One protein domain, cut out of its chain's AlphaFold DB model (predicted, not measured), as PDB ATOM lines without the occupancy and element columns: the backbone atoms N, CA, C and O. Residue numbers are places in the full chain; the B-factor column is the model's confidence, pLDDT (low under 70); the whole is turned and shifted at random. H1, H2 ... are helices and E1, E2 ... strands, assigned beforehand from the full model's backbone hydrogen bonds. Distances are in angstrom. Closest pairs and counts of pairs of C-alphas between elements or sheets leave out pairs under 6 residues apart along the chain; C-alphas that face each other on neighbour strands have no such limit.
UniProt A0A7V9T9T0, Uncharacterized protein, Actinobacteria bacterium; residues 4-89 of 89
ATOM      1  N   ARG A   4      39.840  -9.158 -37.217       93.69
ATOM      2  CA  ARG A   4      40.396  -9.944 -38.322       93.69
ATOM      3  C   ARG A   4      39.895 -11.382 -38.262       93.69
ATOM      4  O   ARG A   4      39.478 -11.880 -37.216       93.69
ATOM      5  N   TRP A   5      39.909 -12.052 -39.412       94.81
ATOM      6  CA  TRP A   5      39.606 -13.478 -39.484       94.81
ATOM      7  C   TRP A   5      40.707 -14.287 -38.805       94.81
ATOM      8  O   TRP A   5      41.892 -14.077 -39.057       94.81
ATOM      9  N   PHE A   6      40.309 -15.236 -37.965       94.75
ATOM     10  CA  PHE A   6      41.228 -16.096 -37.237       94.75
ATOM     11  C   PHE A   6      41.541 -17.346 -38.057       94.75
ATOM     12  O   PHE A   6      40.963 -18.417 -37.842       94.75
ATOM     13  N   GLY A   7      42.410 -17.175 -39.057       90.88
ATOM     14  CA  GLY A   7      42.729 -18.219 -40.031       90.88
ATOM     15  C   GLY A   7      41.469 -18.785 -40.699       90.88
ATOM     16  O   GLY A   7      40.518 -18.059 -40.991       90.88
ATOM     17  N   ALA A   8      41.439 -20.103 -40.890       91.19
ATOM     18  CA  ALA A   8      40.309 -20.834 -41.465       91.19
ATOM     19  C   ALA A   8      39.275 -21.308 -40.419       91.19
ATOM     20  O   ALA A   8      38.401 -22.111 -40.739       91.19
ATOM     21  N   THR A   9      39.338 -20.825 -39.173       89.81
ATOM     22  CA  THR A   9      38.459 -21.305 -38.084       89.81
ATOM     23  C   THR A   9      37.007 -20.821 -38.193       89.81
ATOM     24  O   THR A   9      36.147 -21.284 -37.452       89.81
ATOM     25  N   GLY A  10      36.723 -19.861 -39.083       91.62
ATOM     26  CA  GLY A  10      35.402 -19.231 -39.211       91.62
ATOM     27  C   GLY A  10      35.069 -18.237 -38.091       91.62
ATOM     28  O   GLY A  10      33.949 -17.733 -38.033       91.62
ATOM     29  N   ARG A  11      36.032 -17.935 -37.214       93.38
ATOM     30  CA  ARG A  11      35.895 -16.979 -36.107       93.38
ATOM     31  C   ARG A  11      36.604 -15.669 -36.433       93.38
ATOM     32  O   ARG A  11      37.571 -15.650 -37.195       93.38
ATOM     33  N   LYS A  12      36.136 -14.580 -35.828       94.44
ATOM     34  CA  LYS A  12      36.840 -13.297 -35.816       94.44
ATOM     35  C   LYS A  12      37.427 -13.039 -34.436       94.44
ATOM     36  O   LYS A  12      36.832 -13.430 -33.436       94.44
ATOM     37  N   VAL A  13      38.583 -12.390 -34.415       95.38
ATOM     38  CA  VAL A  13      39.280 -11.944 -33.203       95.38
ATOM     39  C   VAL A  13      39.613 -10.460 -33.333       95.38
ATOM     40  O   VAL A  13      39.703  -9.960 -34.462       95.38
ATOM     41  N   PRO A  14      39.797  -9.734 -32.221       95.44
ATOM     42  CA  PRO A  14      40.309  -8.374 -32.295       95.44
ATOM     43  C   PRO A  14      41.715  -8.351 -32.906       95.44
ATOM     44  O   PRO A  14      42.510  -9.265 -32.690       95.44
ATOM     45  N   GLU A  15      42.035  -7.290 -33.648       95.31
ATOM     46  CA  GLU A  15      43.375  -7.139 -34.234       95.31
ATOM     47  C   GLU A  15      44.457  -6.928 -33.161       95.31
ATOM     48  O   GLU A  15      45.576  -7.383 -33.345       95.31
ATOM     49  N   ILE A  16      44.118  -6.332 -32.012       97.19
ATOM     50  CA  ILE A  16      44.971  -6.273 -30.815       97.19
ATOM     51  C   ILE A  16      44.224  -6.952 -29.670       97.19
ATOM     52  O   ILE A  16      43.094  -6.571 -29.359       97.19
ATOM     53  N   GLY A  17      44.831  -7.955 -29.048       96.38
ATOM     54  CA  GLY A  17      44.224  -8.726 -27.968       96.38
ATOM     55  C   GLY A  17      45.127  -8.808 -26.748       96.38
ATOM     56  O   GLY A  17      46.332  -8.968 -26.885       96.38
ATOM     57  N   LEU A  18      44.544  -8.727 -25.553       96.94
ATOM     58  CA  LEU A  18      45.287  -8.922 -24.310       96.94
ATOM     59  C   LEU A  18      45.575 -10.418 -24.093       96.94
ATOM     60  O   LEU A  18      44.700 -11.264 -24.313       96.94
ATOM     61  N   GLU A  19      46.782 -10.751 -23.643       94.06
ATOM     62  CA  GLU A  19      47.166 -12.123 -23.310       94.06
ATOM     63  C   GLU A  19      46.221 -12.700 -22.241       94.06
ATOM     64  O   GLU A  19      45.933 -12.078 -21.220       94.06
ATOM     65  N   GLY A  20      45.667 -13.884 -22.520       93.56
ATOM     66  CA  GLY A  20      44.641 -14.525 -21.690       93.56
ATOM     67  C   GLY A  20      43.195 -14.080 -21.953       93.56
ATOM     68  O   GLY A  20      42.280 -14.728 -21.448       93.56
ATOM     69  N   ALA A  21      42.958 -13.035 -22.758       94.00
ATOM     70  CA  ALA A  21      41.610 -12.601 -23.151       94.00
ATOM     71  C   ALA A  21      41.164 -13.141 -24.523       94.00
ATOM     72  O   ALA A  21      39.967 -13.176 -24.811       94.00
ATOM     73  N   VAL A  22      42.110 -13.556 -25.371       92.56
ATOM     74  CA  VAL A  22      41.840 -14.150 -26.689       92.56
ATOM     75  C   VAL A  22      41.961 -15.667 -26.605       92.56
ATOM     76  O   VAL A  22      42.929 -16.188 -26.055       92.56
ATOM     77  N   ASP A  23      40.996 -16.379 -27.184       92.31
ATOM     78  CA  ASP A  23      41.110 -17.821 -27.392       92.31
ATOM     79  C   ASP A  23      42.077 -18.111 -28.550       92.31
ATOM     80  O   ASP A  23      41.776 -17.848 -29.717       92.31
ATOM     81  N   LEU A  24      43.251 -18.639 -28.203       93.75
ATOM     82  CA  LEU A  24      44.344 -18.936 -29.128       93.75
ATOM     83  C   LEU A  24      44.366 -20.400 -29.588       93.75
ATOM     84  O   LEU A  24      45.356 -20.839 -30.178       93.75
ATOM     85  N   GLU A  25      43.312 -21.178 -29.323       92.62
ATOM     86  CA  GLU A  25      43.278 -22.587 -29.709       92.62
ATOM     87  C   GLU A  25      43.503 -22.764 -31.222       92.62
ATOM     88  O   GLU A  25      42.809 -22.181 -32.062       92.62
ATOM     89  N   GLY A  26      44.501 -23.588 -31.559       90.19
ATOM     90  CA  GLY A  26      44.882 -23.894 -32.936       90.19
ATOM     91  C   GLY A  26      45.709 -22.813 -33.636       90.19
ATOM     92  O   GLY A  26      46.004 -22.980 -34.818       90.19
ATOM     93  N   ALA A  27      46.089 -21.733 -32.948       96.38
ATOM     94  CA  ALA A  27      46.932 -20.686 -33.510       96.38
ATOM     95  C   ALA A  27      48.425 -20.986 -33.376       96.38
ATOM     96  O   ALA A  27      48.893 -21.580 -32.403       96.38
ATOM     97  N   LEU A  28      49.182 -20.495 -34.350       97.38
ATOM     98  CA  LEU A  28      50.618 -20.327 -34.236       97.38
ATOM     99  C   LEU A  28      50.894 -19.003 -33.516       97.38
ATOM    100  O   LEU A  28      50.586 -17.939 -34.052       97.38
ATOM    101  N   VAL A  29      51.478 -19.080 -32.321       97.19
ATOM    102  CA  VAL A  29      51.894 -17.910 -31.537       97.19
ATOM    103  C   VAL A  29      53.399 -17.716 -31.694       97.19
ATOM    104  O   VAL A  29      54.167 -18.637 -31.415       97.19
ATOM    105  N   LEU A  30      53.805 -16.535 -32.149       97.38
ATOM    106  CA  LEU A  30      55.197 -16.145 -32.370       97.38
ATOM    107  C   LEU A  30      55.572 -14.973 -31.462       97.38
ATOM    108  O   LEU A  30      54.727 -14.131 -31.161       97.38
ATOM    109  N   ASP A  31      56.836 -14.901 -31.052       96.00
ATOM    110  CA  ASP A  31      57.352 -13.767 -30.271       96.00
ATOM    111  C   ASP A  31      57.749 -12.577 -31.161       96.00
ATOM    112  O   ASP A  31      57.754 -11.440 -30.704       96.00
ATOM    113  N   ASP A  32      58.045 -12.831 -32.438       91.75
ATOM    114  CA  ASP A  32      58.363 -11.822 -33.446       91.75
ATOM    115  C   ASP A  32      58.109 -12.360 -34.872       91.75
ATOM    116  O   ASP A  32      57.584 -13.458 -35.069       91.75
ATOM    117  N   LEU A  33      58.475 -11.566 -35.881       91.94
ATOM    118  CA  LEU A  33      58.357 -11.893 -37.306       91.94
ATOM    119  C   LEU A  33      59.718 -12.149 -37.976       91.94
ATOM    120  O   LEU A  33      59.894 -11.881 -39.165       91.94
ATOM    121  N   SER A  34      60.699 -12.652 -37.225       91.88
ATOM    122  CA  SER A  34      62.042 -12.946 -37.746       91.88
ATOM    123  C   SER A  34      62.042 -14.011 -38.849       91.88
ATOM    124  O   SER A  34      62.849 -13.926 -39.776       91.88
ATOM    125  N   ASP A  35      61.111 -14.969 -38.794       92.94
ATOM    126  CA  ASP A  35      60.920 -15.997 -39.818       92.94
ATOM    127  C   ASP A  35      59.566 -15.854 -40.529       92.94
ATOM    128  O   ASP A  35      58.560 -16.487 -40.198       92.94
ATOM    129  N   LEU A  36      59.558 -15.025 -41.574       94.06
ATOM    130  CA  LEU A  36      58.377 -14.824 -42.414       94.06
ATOM    131  C   LEU A  36      57.966 -16.079 -43.198       94.06
ATOM    132  O   LEU A  36      56.822 -16.156 -43.652       94.06
ATOM    133  N   SER A  37      58.855 -17.066 -43.369       95.50
ATOM    134  CA  SER A  37      58.499 -18.303 -44.074       95.50
ATOM    135  C   SER A  37      57.500 -19.121 -43.258       95.50
ATOM    136  O   SER A  37      56.482 -19.558 -43.789       95.50
ATOM    137  N   VAL A  38      57.708 -19.201 -41.942       95.44
ATOM    138  CA  VAL A  38      56.805 -19.871 -41.002       95.44
ATOM    139  C   VAL A  38      55.429 -19.194 -40.960       95.44
ATOM    140  O   VAL A  38      54.401 -19.878 -40.945       95.44
ATOM    141  N   VAL A  39      55.402 -17.858 -40.988       96.00
ATOM    142  CA  VAL A  39      54.167 -17.054 -41.019       96.00
ATOM    143  C   VAL A  39      53.361 -17.350 -42.279       96.00
ATOM    144  O   VAL A  39      52.165 -17.648 -42.208       96.00
ATOM    145  N   ARG A  40      54.027 -17.311 -43.436       94.94
ATOM    146  CA  ARG A  40      53.400 -17.577 -44.728       94.94
ATOM    147  C   ARG A  40      52.869 -19.008 -44.811       94.94
ATOM    148  O   ARG A  40      51.718 -19.209 -45.188       94.94
ATOM    149  N   ASP A  41      53.669 -19.982 -44.397       96.88
ATOM    150  CA  ASP A  41      53.294 -21.395 -44.376       96.88
ATOM    151  C   ASP A  41      52.068 -21.658 -43.487       96.88
ATOM    152  O   ASP A  41      51.192 -22.454 -43.832       96.88
ATOM    153  N   ALA A  42      51.981 -21.000 -42.326       96.19
ATOM    154  CA  ALA A  42      50.809 -21.088 -41.459       96.19
ATOM    155  C   ALA A  42      49.562 -20.510 -42.139       96.19
ATOM    156  O   ALA A  42      48.521 -21.174 -42.170       96.19
ATOM    157  N   HIS A  43      49.690 -19.329 -42.747       93.44
ATOM    158  CA  HIS A  43      48.600 -18.675 -43.462       93.44
ATOM    159  C   HIS A  43      48.077 -19.519 -44.634       93.44
ATOM    160  O   HIS A  43      46.868 -19.720 -44.752       93.44
ATOM    161  N   GLU A  44      48.970 -20.087 -45.452       95.31
ATOM    162  CA  GLU A  44      48.609 -20.956 -46.582       95.31
ATOM    163  C   GLU A  44      47.855 -22.223 -46.129       95.31
ATOM    164  O   GLU A  44      46.968 -22.708 -46.832       95.31
ATOM    165  N   ARG A  45      48.143 -22.730 -44.923       95.75
ATOM    166  CA  ARG A  45      47.414 -23.856 -44.310       95.75
ATOM    167  C   ARG A  45      46.131 -23.446 -43.578       95.75
ATOM    168  O   ARG A  45      45.458 -24.309 -43.017       95.75
ATOM    169  N   GLY A  46      45.798 -22.156 -43.535       95.38
ATOM    170  CA  GLY A  46      44.659 -21.634 -42.778       95.38
ATOM    171  C   GLY A  46      44.854 -21.654 -41.257       95.38
ATOM    172  O   GLY A  46      43.879 -21.510 -40.517       95.38
ATOM    173  N   VAL A  47      46.089 -21.828 -40.779       97.25
ATOM    174  CA  VAL A  47      46.430 -21.742 -39.355       97.25
ATOM    175  C   VAL A  47      46.452 -20.260 -38.957       97.25
ATOM    176  O   VAL A  47      47.147 -19.478 -39.608       97.25
ATOM    177  N   PRO A  48      45.708 -19.838 -37.918       97.12
ATOM    178  CA  PRO A  48      45.763 -18.463 -37.436       97.12
ATOM    179  C   PRO A  48      47.173 -18.112 -36.956       97.12
ATOM    180  O   PRO A  48      47.778 -18.887 -36.218       97.12
ATOM    181  N   VAL A  49      47.674 -16.938 -37.340       97.94
ATOM    182  CA  VAL A  49      48.964 -16.421 -36.865       97.94
ATOM    183  C   VAL A  49      48.725 -15.313 -35.851       97.94
ATOM    184  O   VAL A  49      47.966 -14.375 -36.110       97.94
ATOM    185  N   VAL A  50      49.383 -15.424 -34.704       97.94
ATOM    186  CA  VAL A  50      49.352 -14.449 -33.613       97.94
ATOM    187  C   VAL A  50      50.781 -14.089 -33.252       97.94
ATOM    188  O   VAL A  50      51.631 -14.968 -33.133       97.94
ATOM    189  N   VAL A  51      51.049 -12.800 -33.087       98.00
ATOM    190  CA  VAL A  51      52.394 -12.295 -32.789       98.00
ATOM    191  C   VAL A  51      52.339 -11.531 -31.480       98.00
ATOM    192  O   VAL A  51      51.478 -10.666 -31.321       98.00
ATOM    193  N   ARG A  52      53.226 -11.843 -30.538       97.94
ATOM    194  CA  ARG A  52      53.363 -11.061 -29.312       97.94
ATOM    195  C   ARG A  52      53.967  -9.698 -29.621       97.94
ATOM    196  O   ARG A  52      54.882  -9.580 -30.426       97.94
ATOM    197  N   ALA A  53      53.446  -8.674 -28.966       97.19
ATOM    198  CA  ALA A  53      53.939  -7.314 -29.082       97.19
ATOM    199  C   ALA A  53      53.886  -6.631 -27.714       97.19
ATOM    200  O   ALA A  53      52.897  -6.719 -26.990       97.19
ATOM    201  N   SER A  54      54.961  -5.936 -27.371       96.12
ATOM    202  CA  SER A  54      55.120  -5.202 -26.112       96.12
ATOM    203  C   SER A  54      55.226  -3.693 -26.326       96.12
ATOM    204  O   SER A  54      55.231  -2.933 -25.362       96.12
ATOM    205  N   THR A  55      55.315  -3.239 -27.580       95.50
ATOM    206  CA  THR A  55      55.416  -1.818 -27.931       95.50
ATOM    207  C   THR A  55      54.461  -1.441 -29.066       95.50
ATOM    208  O   THR A  55      54.099  -2.299 -29.876       95.50
ATOM    209  N   PRO A  56      54.080  -0.154 -29.197       95.50
ATOM    210  CA  PRO A  56      53.283   0.306 -30.332       95.50
ATOM    211  C   PRO A  56      53.907  -0.031 -31.692       95.50
ATOM    212  O   PRO A  56      53.199  -0.388 -32.630       95.50
ATOM    213  N   GLN A  57      55.236   0.038 -31.800       93.94
ATOM    214  CA  GLN A  57      55.973  -0.267 -33.027       93.94
ATOM    215  C   GLN A  57      55.885  -1.753 -33.385       93.94
ATOM    216  O   GLN A  57      55.689  -2.081 -34.551       93.94
ATOM    217  N   GLU A  58      55.983  -2.645 -32.399       95.50
ATOM    218  CA  GLU A  58      55.811  -4.089 -32.608       95.50
ATOM    219  C   GLU A  58      54.372  -4.438 -32.999       95.50
ATOM    220  O   GLU A  58      54.170  -5.262 -33.888       95.50
ATOM    221  N   VAL A  59      53.371  -3.771 -32.409       96.06
ATOM    222  CA  VAL A  59      51.964  -3.939 -32.807       96.06
ATOM    223  C   VAL A  59      51.770  -3.536 -34.272       96.06
ATOM    224  O   VAL A  59      51.188  -4.291 -35.051       96.06
ATOM    225  N   VAL A  60      52.279  -2.369 -34.674       94.75
ATOM    226  CA  VAL A  60      52.190  -1.893 -36.064       94.75
ATOM    227  C   VAL A  60      52.933  -2.830 -37.011       94.75
ATOM    228  O   VAL A  60      52.390  -3.192 -38.057       94.75
ATOM    229  N   ALA A  61      54.142  -3.260 -36.643       93.88
ATOM    230  CA  ALA A  61      54.914  -4.216 -37.423       93.88
ATOM    231  C   ALA A  61      54.126  -5.513 -37.626       93.88
ATOM    232  O   ALA A  61      53.944  -5.922 -38.767       93.88
ATOM    233  N   ALA A  62      53.564  -6.096 -36.563       95.50
ATOM    234  CA  ALA A  62      52.743  -7.300 -36.644       95.50
ATOM    235  C   ALA A  62      51.525  -7.119 -37.565       95.50
ATOM    236  O   ALA A  62      51.288  -7.931 -38.460       95.50
ATOM    237  N   LEU A  63      50.767  -6.034 -37.393       94.56
ATOM    238  CA  LEU A  63      49.510  -5.816 -38.119       94.56
ATOM    239  C   LEU A  63      49.684  -5.349 -39.568       94.56
ATOM    240  O   LEU A  63      48.745  -5.479 -40.365       94.56
ATOM    241  N   SER A  64      50.882  -4.886 -39.924       93.56
ATOM    242  CA  SER A  64      51.271  -4.606 -41.310       93.56
ATOM    243  C   SER A  64      51.315  -5.870 -42.175       93.56
ATOM    244  O   SER A  64      51.203  -5.777 -43.397       93.56
ATOM    245  N   HIS A  65      51.408  -7.053 -41.558       93.50
ATOM    246  CA  HIS A  65      51.266  -8.336 -42.239       93.50
ATOM    247  C   HIS A  65      49.792  -8.751 -42.289       93.50
ATOM    248  O   HIS A  65      49.095  -8.803 -41.269       93.50
ATOM    249  N   GLY A  66      49.298  -9.038 -43.497       92.00
ATOM    250  CA  GLY A  66      47.911  -9.461 -43.717       92.00
ATOM    251  C   GLY A  66      47.629 -10.871 -43.188       92.00
ATOM    252  O   GLY A  66      46.481 -11.215 -42.919       92.00
ATOM    253  N   GLU A  67      48.684 -11.659 -43.008       95.00
ATOM    254  CA  GLU A  67      48.673 -13.020 -42.487       95.00
ATOM    255  C   GLU A  67      48.422 -13.073 -40.974       95.00
ATOM    256  O   GLU A  67      47.892 -14.065 -40.470       95.00
ATOM    257  N   VAL A  68      48.787 -12.005 -40.254       96.94
ATOM    258  CA  VAL A  68      48.671 -11.915 -38.796       96.94
ATOM    259  C   VAL A  68      47.233 -11.579 -38.413       96.94
ATOM    260  O   VAL A  68      46.709 -10.511 -38.733       96.94
ATOM    261  N   ALA A  69      46.588 -12.483 -37.683       96.88
ATOM    262  CA  ALA A  69      45.214 -12.310 -37.233       96.88
ATOM    263  C   ALA A  69      45.116 -11.419 -35.984       96.88
ATOM    264  O   ALA A  69      44.145 -10.679 -35.848       96.88
ATOM    265  N   CYS A  70      46.101 -11.480 -35.082       97.12
ATOM    266  CA  CYS A  70      46.081 -10.740 -33.820       97.12
ATOM    267  C   CYS A  70      47.502 -10.393 -33.346       97.12
ATOM    268  O   CYS A  70      48.386 -11.254 -33.351       97.12
ATOM    269  N   ALA A  71      47.704  -9.152 -32.909       97.50
ATOM    270  CA  ALA A  71      48.828  -8.745 -32.079       97.50
ATOM    271  C   ALA A  71      48.460  -8.982 -30.604       97.50
ATOM    272  O   ALA A  71      47.513  -8.383 -30.089       97.50
ATOM    273  N   LEU A  72      49.184  -9.877 -29.937       97.88
ATOM    274  CA  LEU A  72      48.948 -10.254 -28.549       97.88
ATOM    275  C   LEU A  72      49.789  -9.375 -27.623       97.88
ATOM    276  O   LEU A  72      51.016  -9.448 -27.642       97.88
ATOM    277  N   VAL A  73      49.132  -8.555 -26.814       97.62
ATOM    278  CA  VAL A  73      49.775  -7.601 -25.904       97.62
ATOM    279  C   VAL A  73      49.605  -8.033 -24.453       97.62
ATOM    280  O   VAL A  73      48.648  -8.723 -24.112       97.62
ATOM    281  N   GLN A  74      50.515  -7.609 -23.581       95.44
ATOM    282  CA  GLN A  74      50.392  -7.803 -22.126       95.44
ATOM    283  C   GLN A  74      49.958  -6.530 -21.389       95.44
ATOM    284  O   GLN A  74      49.518  -6.603 -20.246       95.44
ATOM    285  N   ASP A  75      50.071  -5.377 -22.049       95.50
ATOM    286  CA  ASP A  75      49.678  -4.074 -21.525       95.50
ATOM    287  C   ASP A  75      48.364  -3.626 -22.180       95.50
ATOM    288  O   ASP A  75      48.275  -3.506 -23.407       95.50
ATOM    289  N   ASP A  76      47.338  -3.381 -21.362       93.88
ATOM    290  CA  ASP A  76      46.026  -2.930 -21.829       93.88
ATOM    291  C   ASP A  76      46.061  -1.539 -22.481       93.88
ATOM    292  O   ASP A  76      45.219  -1.251 -23.339       93.88
ATOM    293  N   SER A  77      47.078  -0.722 -22.180       93.69
ATOM    294  CA  SER A  77      47.267   0.596 -22.794       93.69
ATOM    295  C   SER A  77      47.448   0.516 -24.317       93.69
ATOM    296  O   SER A  77      47.101   1.448 -25.050       93.69
ATOM    297  N   LEU A  78      47.920  -0.634 -24.814       94.56
ATOM    298  CA  LEU A  78      48.140  -0.899 -26.234       94.56
ATOM    299  C   LEU A  78      46.853  -1.283 -26.988       94.56
ATOM    300  O   LEU A  78      46.841  -1.286 -28.217       94.56
ATOM    301  N   LEU A  79      45.742  -1.572 -26.299       93.38
ATOM    302  CA  LEU A  79      44.471  -1.936 -26.951       93.38
ATOM    303  C   LEU A  79      43.801  -0.751 -27.665       93.38
ATOM    304  O   LEU A  79      42.960  -0.949 -28.545       93.38
ATOM    305  N   SER A  80      44.149   0.476 -27.274       89.62
ATOM    306  CA  SER A  80      43.574   1.723 -27.793       89.62
ATOM    307  C   SER A  80      44.495   2.486 -28.748       89.62
ATOM    308  O   SER A  80      44.266   3.673 -28.977       89.62
ATOM    309  N   LEU A  81      45.534   1.842 -29.292       90.94
ATOM    310  CA  LEU A  81      46.453   2.490 -30.231       90.94
ATOM    311  C   LEU A  81      45.723   2.999 -31.480       90.94
ATOM    312  O   LEU A  81      44.953   2.269 -32.109       90.94
ATOM    313  N   ASP A  82      46.027   4.235 -31.881       87.88
ATOM    314  CA  ASP A  82      45.649   4.739 -33.197       87.88
ATOM    315  C   ASP A  82      46.640   4.212 -34.241       87.88
ATOM    316  O   ASP A  82      47.684   4.796 -34.531       87.88
ATOM    317  N   LEU A  83      46.314   3.049 -34.802       84.25
ATOM    318  CA  LEU A  83      47.141   2.412 -35.825       84.25
ATOM    319  C   LEU A  83      47.253   3.255 -37.102       84.25
ATOM    320  O   LEU A  83      48.243   3.127 -37.820       84.25
ATOM    321  N   ALA A  84      46.255   4.091 -37.413       83.50
ATOM    322  CA  ALA A  84      46.303   4.932 -38.604       83.50
ATOM    323  C   ALA A  84      47.312   6.069 -38.418       83.50
ATOM    324  O   ALA A  84      48.129   6.297 -39.311       83.50
ATOM    325  N   GLU A  85      47.298   6.716 -37.250       85.75
ATOM    326  CA  GLU A  85      48.296   7.720 -36.873       85.75
ATOM    327  C   GLU A  85      49.707   7.121 -36.875       85.75
ATOM    328  O   GLU A  85      50.609   7.680 -37.485       85.75
ATOM    329  N   LEU A  86      49.901   5.938 -36.292       83.44
ATOM    330  CA  LEU A  86      51.232   5.322 -36.215       83.44
ATOM    331  C   LEU A  86      51.779   4.820 -37.562       83.44
ATOM    332  O   LEU A  86      52.991   4.670 -37.707       83.44
ATOM    333  N   THR A  87      50.909   4.527 -38.533       79.88
ATOM    334  CA  THR A  87      51.322   4.018 -39.856       79.88
ATOM    335  C   THR A  87      51.590   5.146 -40.859       79.88
ATOM    336  O   THR A  87      52.409   4.975 -41.761       79.88
ATOM    337  N   TYR A  88      50.890   6.281 -40.737       78.81
ATOM    338  CA  TYR A  88      50.913   7.370 -41.727       78.81
ATOM    339  C   TYR A  88      51.324   8.745 -41.174       78.81
ATOM    340  O   TYR A  88      51.393   9.695 -41.958       78.81
ATOM    341  N   GLY A  89      51.522   8.865 -39.860       65.94
ATOM    342  CA  GLY A  89      51.950  10.088 -39.172       65.94
ATOM    343  C   GLY A  89      53.438  10.387 -39.278       65.94
ATOM    344  O   GLY A  89      54.224   9.487 -39.652       65.94
TER     345      GLY A  89
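What this domain is: This is residues 4 to 89 of the 89 residues of an uncharacterized protein of Actinobacteria bacterium (UniProt A0A7V9T9T0). A small, twisted sheet of four parallel strands, in the order E2 E5 E4 E3, is covered on one face by H1 and H2, two layers. H3 lies over E2 on that face, H4 packs on H2 away from the sheet, and E1 is near E5. The 86 printed residues, mixed in class, hold five named strands and four named helices, in the order E1 E2 E3 H1 E4 H2 E5 H3 H4. The whole is compact, with a radius of gyration of the C-alphas of 12.0 A and spans of 34 by 25 by 20 A.

Where its parts are: The sheet has E2, residues 16 to 18, E5, residues 68 to 73, 13.6 A long, E4, residues 49 to 52, 10.3 A, and E3, residues 28 to 30. E1, residues 12 to 14, begins at C-alpha 12 (36.840, -13.297, -35.816). The helices are H1, residues 36 to 44, 12.3 A, H2, residues 56 to 63, 10.6 A, H3, residues 76 to 80, and H4, residues 83 to 88, which ends at C-alpha 88 (50.913, 7.370, -41.727).

How they stand to each other: Within hydrogen-bond range across the parallel neighbour strands are N 17 and O 71, 2.9 A, for E2 and E5, N 69 and O 49, 2.8 A, for E5 and E4, and N 30 and O 50, 2.9 A, for E4 and E3. E3, H1, E4 and E4, H2, E5 are strand-helix-strand units, parallel neighbour strands with a helix between, both crossovers right-handed. H1 is over E4 at a height of 9.1 A over the sheet, H2 over E5 at 8.6 A. H2 and H4 touch, about perpendicular at 89 degrees, closest at the C-alphas of Val 60 and Leu 83, 6.6 A. In H1, H2 and H4 every O i to N i+4 pair is within hydrogen-bond range; in H3 0 of 1 is, and 1 of 2 O i to N i+3 pairs.

The domain as a whole: The farthest C-alphas, of Gly 26 and Gly 89, are 35.3 A apart. The printed part has no cut and no long link; residue 89 is under pLDDT 70.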